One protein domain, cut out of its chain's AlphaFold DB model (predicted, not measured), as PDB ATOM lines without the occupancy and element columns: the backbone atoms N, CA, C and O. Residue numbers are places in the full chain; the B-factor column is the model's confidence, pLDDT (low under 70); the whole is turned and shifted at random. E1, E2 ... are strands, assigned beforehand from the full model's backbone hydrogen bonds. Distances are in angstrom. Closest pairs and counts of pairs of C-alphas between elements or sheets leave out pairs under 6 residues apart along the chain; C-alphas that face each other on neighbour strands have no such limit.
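AT A GLANCE: This is residues 321 to 395 of the 403 residues of an uncharacterized protein of Candidatus Roizmanbacteria bacterium CG11_big_fil_rev_8_21_14_0_20_37_16 (UniProt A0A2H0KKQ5). With little regular structure, this is a loop-rich body holding two small two-stranded ribbons, E1 with E4 and E2 with E3, while residues 346 to 374 wind from E2 to E3. The printed part has 75 residues, no named helix and four named strands, E1 to E4 along the chain, in two antiparallel sheets. The class is all strand, with 22 residues in named elements. The whole is compact, radius of gyration of the C-alphas 11.8 A, spanning 33 by 27 by 20 A.

HOW THE PARTS SIT: E1, residues 322 to 329, bends by 78 degrees at residue 325. Its antiparallel neighbour is E4, residues 387 to 392, at 147 degrees; N 322 and O 392 are within hydrogen-bond range, 2.8 A. E2, residues 342 to 345, and E3, residues 375 to 378, form an antiparallel hairpin at 145 degrees, with N 344 and O 376 within range, 2.8 A. E1 and E4 are apart from E2 and E3.

IN THESE COORDINATES: E1 runs 19.0 A from C-alpha 322 at (105.933, 183.382, 133.104). E2 measures 9.9 A, E3 9.7 A. E4 runs 16.5 A to C-alpha 392 at (110.965, 184.085, 132.377).

THE WHOLE: The farthest C-alphas, Tyr 371 and Ser 383, are 33.7 A apart. The printed part has no cut. Links E1 to E2 and E2 to E3 are long. Residue 395 has pLDDT under 70.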
ATOM      1  N   TRP A 321     106.522 183.585 137.874       88.88
ATOM      2  CA  TRP A 321     107.248 183.142 136.689       88.88
ATOM      3  C   TRP A 321     106.298 182.953 135.505       88.88
ATOM      4  O   TRP A 321     105.240 182.338 135.643       88.88
ATOM      5  N   GLU A 322     106.720 183.404 134.331       91.38
ATOM      6  CA  GLU A 322     105.933 183.382 133.104       91.38
ATOM      7  C   GLU A 322     106.412 182.274 132.164       91.38
ATOM      8  O   GLU A 322     107.598 182.169 131.833       91.38
ATOM      9  N   TRP A 323     105.474 181.449 131.699       95.94
ATOM     10  CA  TRP A 323     105.736 180.512 130.611       95.94
ATOM     11  C   TRP A 323     105.816 181.266 129.285       95.94
ATOM     12  O   TRP A 323     104.939 182.063 128.964       95.94
ATOM     13  N   THR A 324     106.794 180.923 128.453       96.69
ATOM     14  CA  THR A 324     106.711 181.208 127.010       96.69
ATOM     15  C   THR A 324     106.302 179.941 126.258       96.69
ATOM     16  O   THR A 324     106.225 178.866 126.856       96.69
ATOM     17  N   ASN A 325     106.025 180.023 124.957       96.88
ATOM     18  CA  ASN A 325     105.694 178.842 124.150       96.88
ATOM     19  C   ASN A 325     106.918 178.081 123.596       96.88
ATOM     20  O   ASN A 325     106.752 177.011 123.006       96.88
ATOM     21  N   ASP A 326     108.131 178.595 123.808       96.81
ATOM     22  CA  ASP A 326     109.365 177.997 123.304       96.81
ATOM     23  C   ASP A 326     109.822 176.800 124.151       96.81
ATOM     24  O   ASP A 326     109.573 176.702 125.359       96.81
ATOM     25  N   THR A 327     110.539 175.880 123.503       97.00
ATOM     26  CA  THR A 327     111.149 174.711 124.146       97.00
ATOM     27  C   THR A 327     112.557 174.456 123.616       97.00
ATOM     28  O   THR A 327     112.914 174.896 122.524       97.00
ATOM     29  N   ILE A 328     113.376 173.755 124.400       96.75
ATOM     30  CA  ILE A 328     114.767 173.429 124.064       96.75
ATOM     31  C   ILE A 328     115.188 172.111 124.707       96.75
ATOM     32  O   ILE A 328     114.764 171.795 125.820       96.75
ATOM     33  N   GLN A 329     116.031 171.326 124.034       97.69
ATOM     34  CA  GLN A 329     116.624 170.141 124.658       97.69
ATOM     35  C   GLN A 329     117.722 170.548 125.646       97.69
ATOM     36  O   GLN A 329     118.459 171.494 125.386       97.69
ATOM     37  N   GLY A 330     117.888 169.813 126.748       96.56
ATOM     38  CA  GLY A 330     118.889 170.123 127.779       96.56
ATOM     39  C   GLY A 330     120.313 170.299 127.235       96.56
ATOM     40  O   GLY A 330     121.006 171.238 127.621       96.56
ATOM     41  N   LYS A 331     120.715 169.463 126.270       96.00
ATOM     42  CA  LYS A 331     122.009 169.531 125.569       96.00
ATOM     43  C   LYS A 331     122.206 170.789 124.723       96.00
ATOM     44  O   LYS A 331     123.337 171.144 124.417       96.00
ATOM     45  N   ASP A 332     121.110 171.434 124.333       96.56
ATOM     46  CA  ASP A 332     121.098 172.579 123.428       96.56
ATOM     47  C   ASP A 332     120.983 173.912 124.186       96.56
ATOM     48  O   ASP A 332     121.002 174.968 123.553       96.56
ATOM     49  N   GLN A 333     120.869 173.875 125.521       96.31
ATOM     50  CA  GLN A 333     120.767 175.057 126.377       96.31
ATOM     51  C   GLN A 333     122.104 175.811 126.515       96.31
ATOM     52  O   GLN A 333     123.172 175.194 126.455       96.31
ATOM     53  N   PRO A 334     122.070 177.138 126.769       95.25
ATOM     54  CA  PRO A 334     123.261 177.907 127.118       95.25
ATOM     55  C   PRO A 334     123.966 177.333 128.346       95.25
ATOM     56  O   PRO A 334     123.312 176.898 129.290       95.25
ATOM     57  N   THR A 335     125.294 177.371 128.383       94.19
ATOM     58  CA  THR A 335     126.047 176.924 129.562       94.19
ATOM     59  C   THR A 335     127.402 177.627 129.668       94.19
ATOM     60  O   THR A 335     127.795 178.419 128.805       94.19
ATOM     61  N   SER A 336     128.090 177.385 130.778       89.94
ATOM     62  CA  SER A 336     129.465 177.829 131.020       89.94
ATOM     63  C   SER A 336     130.439 176.660 130.821       89.94
ATOM     64  O   SER A 336     130.081 175.628 130.256       89.94
ATOM     65  N   GLY A 337     131.683 176.782 131.294       83.75
ATOM     66  CA  GLY A 337     132.673 175.699 131.209       83.75
ATOM     67  C   GLY A 337     132.274 174.389 131.910       83.75
ATOM     68  O   GLY A 337     132.870 173.355 131.618       83.75
ATOM     69  N   THR A 338     131.263 174.412 132.788       89.19
ATOM     70  CA  THR A 338     130.750 173.229 133.493       89.19
ATOM     71  C   THR A 338     129.261 173.031 133.183       89.19
ATOM     72  O   THR A 338     128.451 173.846 133.640       89.19
ATOM     73  N   PRO A 339     128.882 171.972 132.440       91.25
ATOM     74  CA  PRO A 339     127.485 171.587 132.210       91.25
ATOM     75  C   PRO A 339     126.759 171.116 133.481       91.25
ATOM     76  O   PRO A 339     127.392 170.862 134.507       91.25
ATOM     77  N   GLY A 340     125.436 170.979 133.414       94.19
ATOM     78  CA  GLY A 340     124.568 170.621 134.540       94.19
ATOM     79  C   GLY A 340     123.697 171.795 134.979       94.19
ATOM     80  O   GLY A 340     124.080 172.952 134.809       94.19
ATOM     81  N   PHE A 341     122.527 171.519 135.556       93.19
ATOM     82  CA  PHE A 341     121.614 172.569 136.011       93.19
ATOM     83  C   PHE A 341     122.251 173.485 137.061       93.19
ATOM     84  O   PHE A 341     122.595 173.049 138.161       93.19
ATOM     85  N   ASN A 342     122.414 174.764 136.721       92.62
ATOM     86  CA  ASN A 342     122.973 175.770 137.618       92.62
ATOM     87  C   ASN A 342     122.522 177.182 137.224       92.62
ATOM     88  O   ASN A 342     122.271 177.457 136.048       92.62
ATOM     89  N   TRP A 343     122.477 178.075 138.209       91.31
ATOM     90  CA  TRP A 343     122.290 179.503 137.998       91.31
ATOM     91  C   TRP A 343     123.585 180.129 137.493       91.31
ATOM     92  O   TRP A 343     124.629 180.027 138.136       91.31
ATOM     93  N   ARG A 344     123.521 180.799 136.345       91.31
ATOM     94  CA  ARG A 344     124.681 181.416 135.700       91.31
ATOM     95  C   ARG A 344     124.403 182.873 135.389       91.31
ATOM     96  O   ARG A 344     123.363 183.209 134.826       91.31
ATOM     97  N   GLU A 345     125.368 183.726 135.715       91.75
ATOM     98  CA  GLU A 345     125.397 185.083 135.178       91.75
ATOM     99  C   GLU A 345     125.450 185.029 133.657       91.75
ATOM    100  O   GLU A 345     126.183 184.223 133.074       91.75
ATOM    101  N   PHE A 346     124.721 185.929 133.003       91.19
ATOM    102  CA  PHE A 346     124.766 186.039 131.549       91.19
ATOM    103  C   PHE A 346     126.187 186.303 131.041       91.19
ATOM    104  O   PHE A 346     126.578 185.792 129.991       91.19
ATOM    105  N   THR A 347     126.979 187.060 131.804       91.75
ATOM    106  CA  THR A 347     128.394 187.355 131.535       91.75
ATOM    107  C   THR A 347     129.309 186.136 131.664       91.75
ATOM    108  O   THR A 347     130.394 186.146 131.090       91.75
ATOM    109  N   ALA A 348     128.875 185.075 132.350       92.12
ATOM    110  CA  ALA A 348     129.644 183.851 132.568       92.12
ATOM    111  C   ALA A 348     129.346 182.734 131.546       92.12
ATOM    112  O   ALA A 348     129.963 181.666 131.601       92.12
ATOM    113  N   LEU A 349     128.400 182.947 130.624       92.62
ATOM    114  CA  LEU A 349     128.086 181.985 129.567       92.62
ATOM    115  C   LEU A 349     129.218 181.924 128.539       92.62
ATOM    116  O   LEU A 349     129.632 182.944 127.989       92.62
ATOM    117  N   THR A 350     129.689 180.714 128.246       92.44
ATOM    118  CA  THR A 350     130.726 180.464 127.231       92.44
ATOM    119  C   THR A 350     130.137 179.935 125.925       92.44
ATOM    120  O   THR A 350     130.774 180.033 124.879       92.44
ATOM    121  N   THR A 351     128.914 179.402 125.966       92.62
ATOM    122  CA  THR A 351     128.145 178.968 124.798       92.62
ATOM    123  C   THR A 351     126.661 179.264 124.993       92.62
ATOM    124  O   THR A 351     126.145 179.205 126.110       92.62
ATOM    125  N   TYR A 352     125.964 179.550 123.895       93.19
ATOM    126  CA  TYR A 352     124.508 179.726 123.863       93.19
ATOM    127  C   TYR A 352     123.773 178.445 123.441       93.19
ATOM    128  O   TYR A 352     122.550 178.452 123.305       93.19
ATOM    129  N   GLY A 353     124.513 177.349 123.233       93.25
ATOM    130  CA  GLY A 353     123.972 176.120 122.672       93.25
ATOM    131  C   GLY A 353     123.404 176.380 121.277       93.25
ATOM    132  O   GLY A 353     124.136 176.807 120.387       93.25
ATOM    133  N   THR A 354     122.106 176.147 121.093       94.81
ATOM    134  CA  THR A 354     121.403 176.445 119.826       94.81
ATOM    135  C   THR A 354     120.756 177.832 119.786       94.81
ATOM    136  O   THR A 354     120.279 178.257 118.733       94.81
ATOM    137  N   LEU A 355     120.742 178.553 120.909       94.12
ATOM    138  CA  LEU A 355     120.242 179.922 120.980       94.12
ATOM    139  C   LEU A 355     121.309 180.922 120.526       94.12
ATOM    140  O   LEU A 355     122.473 180.588 120.311       94.12
ATOM    141  N   THR A 356     120.910 182.185 120.406       92.25
ATOM    142  CA  THR A 356     121.833 183.300 120.172       92.25
ATOM    143  C   THR A 356     121.872 184.230 121.378       92.25
ATOM    144  O   THR A 356     120.976 184.199 122.225       92.25
ATOM    145  N   TYR A 357     122.894 185.090 121.427       89.06
ATOM    146  CA  TYR A 357     123.024 186.153 122.427       89.06
ATOM    147  C   TYR A 357     121.699 186.898 122.636       89.06
ATOM    148  O   TYR A 357     121.194 186.986 123.754       89.06
ATOM    149  N   ASP A 358     121.097 187.366 121.540       90.12
ATOM    150  CA  ASP A 358     119.911 188.215 121.590       90.12
ATOM    151  C   ASP A 358     118.693 187.508 122.169       90.12
ATOM    152  O   ASP A 358     117.856 188.165 122.779       90.12
ATOM    153  N   LYS A 359     118.596 186.182 122.026       90.44
ATOM    154  CA  LYS A 359     117.461 185.391 122.523       90.44
ATOM    155  C   LYS A 359     117.502 185.155 124.029       90.44
ATOM    156  O   LYS A 359     116.543 184.598 124.558       90.44
ATOM    157  N   VAL A 360     118.587 185.533 124.706       87.00
ATOM    158  CA  VAL A 360     118.832 185.153 126.103       87.00
ATOM    159  C   VAL A 360     119.288 186.325 126.970       87.00
ATOM    160  O   VAL A 360     118.841 186.422 128.106       87.00
ATOM    161  N   ARG A 361     120.170 187.195 126.463       84.75
ATOM    162  CA  ARG A 361     120.951 188.146 127.274       84.75
ATOM    163  C   ARG A 361     120.399 189.580 127.295       84.75
ATOM    164  O   ARG A 361     119.616 189.920 126.418       84.75
ATOM    165  N   PRO A 362     120.869 190.427 128.236       88.88
ATOM    166  CA  PRO A 362     120.640 191.882 128.317       88.88
ATOM    167  C   PRO A 362     121.460 192.706 127.293       88.88
ATOM    168  O   PRO A 362     122.120 192.139 126.421       88.88
ATOM    169  N   LEU A 363     121.196 194.022 127.186       87.69
ATOM    170  CA  LEU A 363     121.448 194.853 125.979       87.69
ATOM    171  C   LEU A 363     122.933 195.075 125.819       87.69
ATOM    172  O   LEU A 363     123.493 194.844 124.750       87.69
ATOM    173  N   ALA A 364     123.567 195.469 126.916       88.88
ATOM    174  CA  ALA A 364     125.004 195.504 127.001       88.88
ATOM    175  C   ALA A 364     125.529 194.142 127.457       88.88
ATOM    176  O   ALA A 364     125.020 193.523 128.392       88.88
ATOM    177  N   THR A 365     126.635 193.722 126.851       89.94
ATOM    178  CA  THR A 365     127.347 192.488 127.211       89.94
ATOM    179  C   THR A 365     127.908 192.508 128.629       89.94
ATOM    180  O   THR A 365     128.293 191.454 129.129       89.94
ATOM    181  N   ALA A 366     127.987 193.686 129.250       90.19
ATOM    182  CA  ALA A 366     128.450 193.882 130.616       90.19
ATOM    183  C   ALA A 366     127.326 193.801 131.659       90.19
ATOM    184  O   ALA A 366     127.636 193.705 132.840       90.19
ATOM    185  N   TYR A 367     126.050 193.853 131.257       90.12
ATOM    186  CA  TYR A 367     124.966 193.776 132.228       90.12
ATOM    187  C   TYR A 367     124.856 192.351 132.780       90.12
ATOM    188  O   TYR A 367     124.796 191.366 132.034       90.12
ATOM    189  N   ASP A 368     124.840 192.275 134.101       88.38
ATOM    190  CA  ASP A 368     124.722 191.075 134.918       88.38
ATOM    191  C   ASP A 368     123.704 191.332 136.041       88.38
ATOM    192  O   ASP A 368     123.020 192.362 136.048       88.38
ATOM    193  N   ALA A 369     123.593 190.420 137.004       85.19
ATOM    194  CA  ALA A 369     122.728 190.609 138.161       85.19
ATOM    195  C   ALA A 369     122.875 192.000 138.818       85.19
ATOM    196  O   ALA A 369     121.871 192.622 139.146       85.19
ATOM    197  N   THR A 370     124.070 192.590 138.905       84.19
ATOM    198  CA  THR A 370     124.239 193.909 139.548       84.19
ATOM    199  C   THR A 370     123.446 195.036 138.869       84.19
ATOM    200  O   THR A 370     123.024 195.968 139.556       84.19
ATOM    201  N   TYR A 371     123.149 194.892 137.570       86.12
ATOM    202  CA  TYR A 371     122.324 195.800 136.763       86.12
ATOM    203  C   TYR A 371     120.818 195.477 136.802       86.12
ATOM    204  O   TYR A 371     120.054 196.077 136.050       86.12
ATOM    205  N   GLY A 372     120.348 194.536 137.627       82.94
ATOM    206  CA  GLY A 372     118.919 194.184 137.710       82.94
ATOM    207  C   GLY A 372     118.445 193.146 136.683       82.94
ATOM    208  O   GLY A 372     117.326 192.649 136.782       82.94
ATOM    209  N   VAL A 373     119.289 192.775 135.717       82.62
ATOM    210  CA  VAL A 373     118.903 191.939 134.561       82.62
ATOM    211  C   VAL A 373     119.002 190.430 134.796       82.62
ATOM    212  O   VAL A 373     118.546 189.682 133.947       82.62
ATOM    213  N   GLY A 374     119.582 190.013 135.925       82.56
ATOM    214  CA  GLY A 374     119.581 188.663 136.506       82.56
ATOM    215  C   GLY A 374     120.345 187.567 135.771       82.56
ATOM    216  O   GLY A 374     121.432 187.813 135.253       82.56
ATOM    217  N   ARG A 375     119.866 186.321 135.879       88.50
ATOM    218  CA  ARG A 375     120.637 185.085 135.613       88.50
ATOM    219  C   ARG A 375     119.822 184.059 134.834       88.50
ATOM    220  O   ARG A 375     118.600 184.092 134.876       88.50
ATOM    221  N   ILE A 376     120.502 183.097 134.213       91.75
ATOM    222  CA  ILE A 376     119.866 181.947 133.554       91.75
ATOM    223  C   ILE A 376     120.041 180.656 134.358       91.75
ATOM    224  O   ILE A 376     121.137 180.398 134.868       91.75
ATOM    225  N   TYR A 377     118.993 179.832 134.446       92.81
ATOM    226  CA  TYR A 377     119.076 178.469 134.985       92.81
ATOM    227  C   TYR A 377     119.048 177.433 133.860       92.81
ATOM    228  O   TYR A 377     118.018 177.183 133.241       92.81
ATOM    229  N   SER A 378     120.189 176.808 133.587       94.88
ATOM    230  CA  SER A 378     120.347 175.943 132.411       94.88
ATOM    231  C   SER A 378     121.266 174.753 132.659       94.88
ATOM    232  O   SER A 378     122.017 174.740 133.632       94.88
ATOM    233  N   ASP A 379     121.213 173.748 131.787       94.31
ATOM    234  CA  ASP A 379     122.008 172.523 131.865       94.31
ATOM    235  C   ASP A 379     123.218 172.539 130.906       94.31
ATOM    236  O   ASP A 379     124.365 172.741 131.326       94.31
ATOM    237  N   GLY A 380     122.979 172.320 129.608       94.56
ATOM    238  CA  GLY A 380     124.020 172.199 128.582       94.56
ATOM    239  C   GLY A 380     124.765 170.856 128.568       94.56
ATOM    240  O   GLY A 380     125.762 170.720 127.860       94.56
ATOM    241  N   THR A 381     124.334 169.851 129.341       96.31
ATOM    242  CA  THR A 381     124.945 168.511 129.315       96.31
ATOM    243  C   THR A 381     124.646 167.805 127.995       96.31
ATOM    244  O   THR A 381     123.491 167.549 127.669       96.31
ATOM    245  N   VAL A 382     125.692 167.413 127.260       94.12
ATOM    246  CA  VAL A 382     125.593 166.832 125.903       94.12
ATOM    247  C   VAL A 382     124.684 165.600 125.793       94.12
ATOM    248  O   VAL A 382     124.093 165.369 124.742       94.12
ATOM    249  N   SER A 383     124.556 164.808 126.862       96.31
ATOM    250  CA  SER A 383     123.696 163.620 126.907       96.31
ATOM    251  C   SER A 383     122.246 163.916 127.301       96.31
ATOM    252  O   SER A 383     121.408 163.019 127.212       96.31
ATOM    253  N   ASN A 384     121.916 165.139 127.728       97.06
ATOM    254  CA  ASN A 384     120.559 165.478 128.140       97.06
ATOM    255  C   ASN A 384     119.674 165.791 126.924       97.06
ATOM    256  O   ASN A 384     119.639 166.909 126.415       97.06
ATOM    257  N   THR A 385     118.899 164.807 126.476       97.06
ATOM    258  CA  THR A 385     117.938 164.962 125.373       97.06
ATOM    259  C   THR A 385     116.529 165.349 125.835       97.06
ATOM    260  O   THR A 385     115.610 165.380 125.016       97.06
ATOM    261  N   THR A 386     116.331 165.617 127.129       97.94
ATOM    262  CA  THR A 386     115.036 166.031 127.692       97.94
ATOM    263  C   THR A 386     114.655 167.405 127.158       97.94
ATOM    264  O   THR A 386     115.508 168.286 127.074       97.94
ATOM    265  N   VAL A 387     113.385 167.591 126.796       97.19
ATOM    266  CA  VAL A 387     112.845 168.874 126.329       97.19
ATOM    267  C   VAL A 387     112.340 169.681 127.524       97.19
ATOM    268  O   VAL A 387     111.567 169.173 128.332       97.19
ATOM    269  N   TYR A 388     112.757 170.941 127.605       96.44
ATOM    270  CA  TYR A 388     112.370 171.894 128.640       96.44
ATOM    271  C   TYR A 388     111.657 173.090 128.015       96.44
ATOM    272  O   TYR A 388     112.042 173.544 126.938       96.44
ATOM    273  N   GLY A 389     110.630 173.595 128.697       95.25
ATOM    274  CA  GLY A 389     109.987 174.864 128.365       95.25
ATOM    275  C   GLY A 389     110.757 176.051 128.938       95.25
ATOM    276  O   GLY A 389     111.490 175.910 129.916       95.25
ATOM    277  N   PHE A 390     110.586 177.216 128.325       94.81
ATOM    278  CA  PHE A 390     111.228 178.453 128.761       94.81
ATOM    279  C   PHE A 390     110.359 179.134 129.811       94.81
ATOM    280  O   PHE A 390     109.159 179.337 129.597       94.81
ATOM    281  N   LEU A 391     111.002 179.526 130.904       92.12
ATOM    282  CA  LEU A 391     110.420 180.302 131.984       92.12
ATOM    283  C   LEU A 391     111.159 181.636 132.083       92.12
ATOM    284  O   LEU A 391     112.376 181.683 131.953       92.12
ATOM    285  N   ARG A 392     110.423 182.726 132.276       91.44
ATOM    286  CA  ARG A 392     110.965 184.085 132.377       91.44
ATOM    287  C   ARG A 392     110.373 184.799 133.592       91.44
ATOM    288  O   ARG A 392     109.345 184.370 134.107       91.44
ATOM    289  N   GLY A 393     110.981 185.900 134.020       85.44
ATOM    290  CA  GLY A 393     110.469 186.713 135.130       85.44
ATOM    291  C   GLY A 393     111.366 186.571 136.346       85.44
ATOM    292  O   GLY A 393     112.567 186.647 136.188       85.44
ATOM    293  N   GLY A 394     110.826 186.381 137.542       75.81
ATOM    294  CA  GLY A 394     111.623 186.235 138.762       75.81
ATOM    295  C   GLY A 394     110.746 185.804 139.931       75.81
ATOM    296  O   GLY A 394     109.555 186.121 139.963       75.81
ATOM    297  N   GLY A 395     111.305 185.036 140.867       68.75
ATOM    298  CA  GLY A 395     110.627 184.663 142.107       68.75
ATOM    299  C   GLY A 395     110.671 185.776 143.156       68.75
ATOM    300  O   GLY A 395     111.454 186.714 143.057       68.75
TER     301      GLY A 395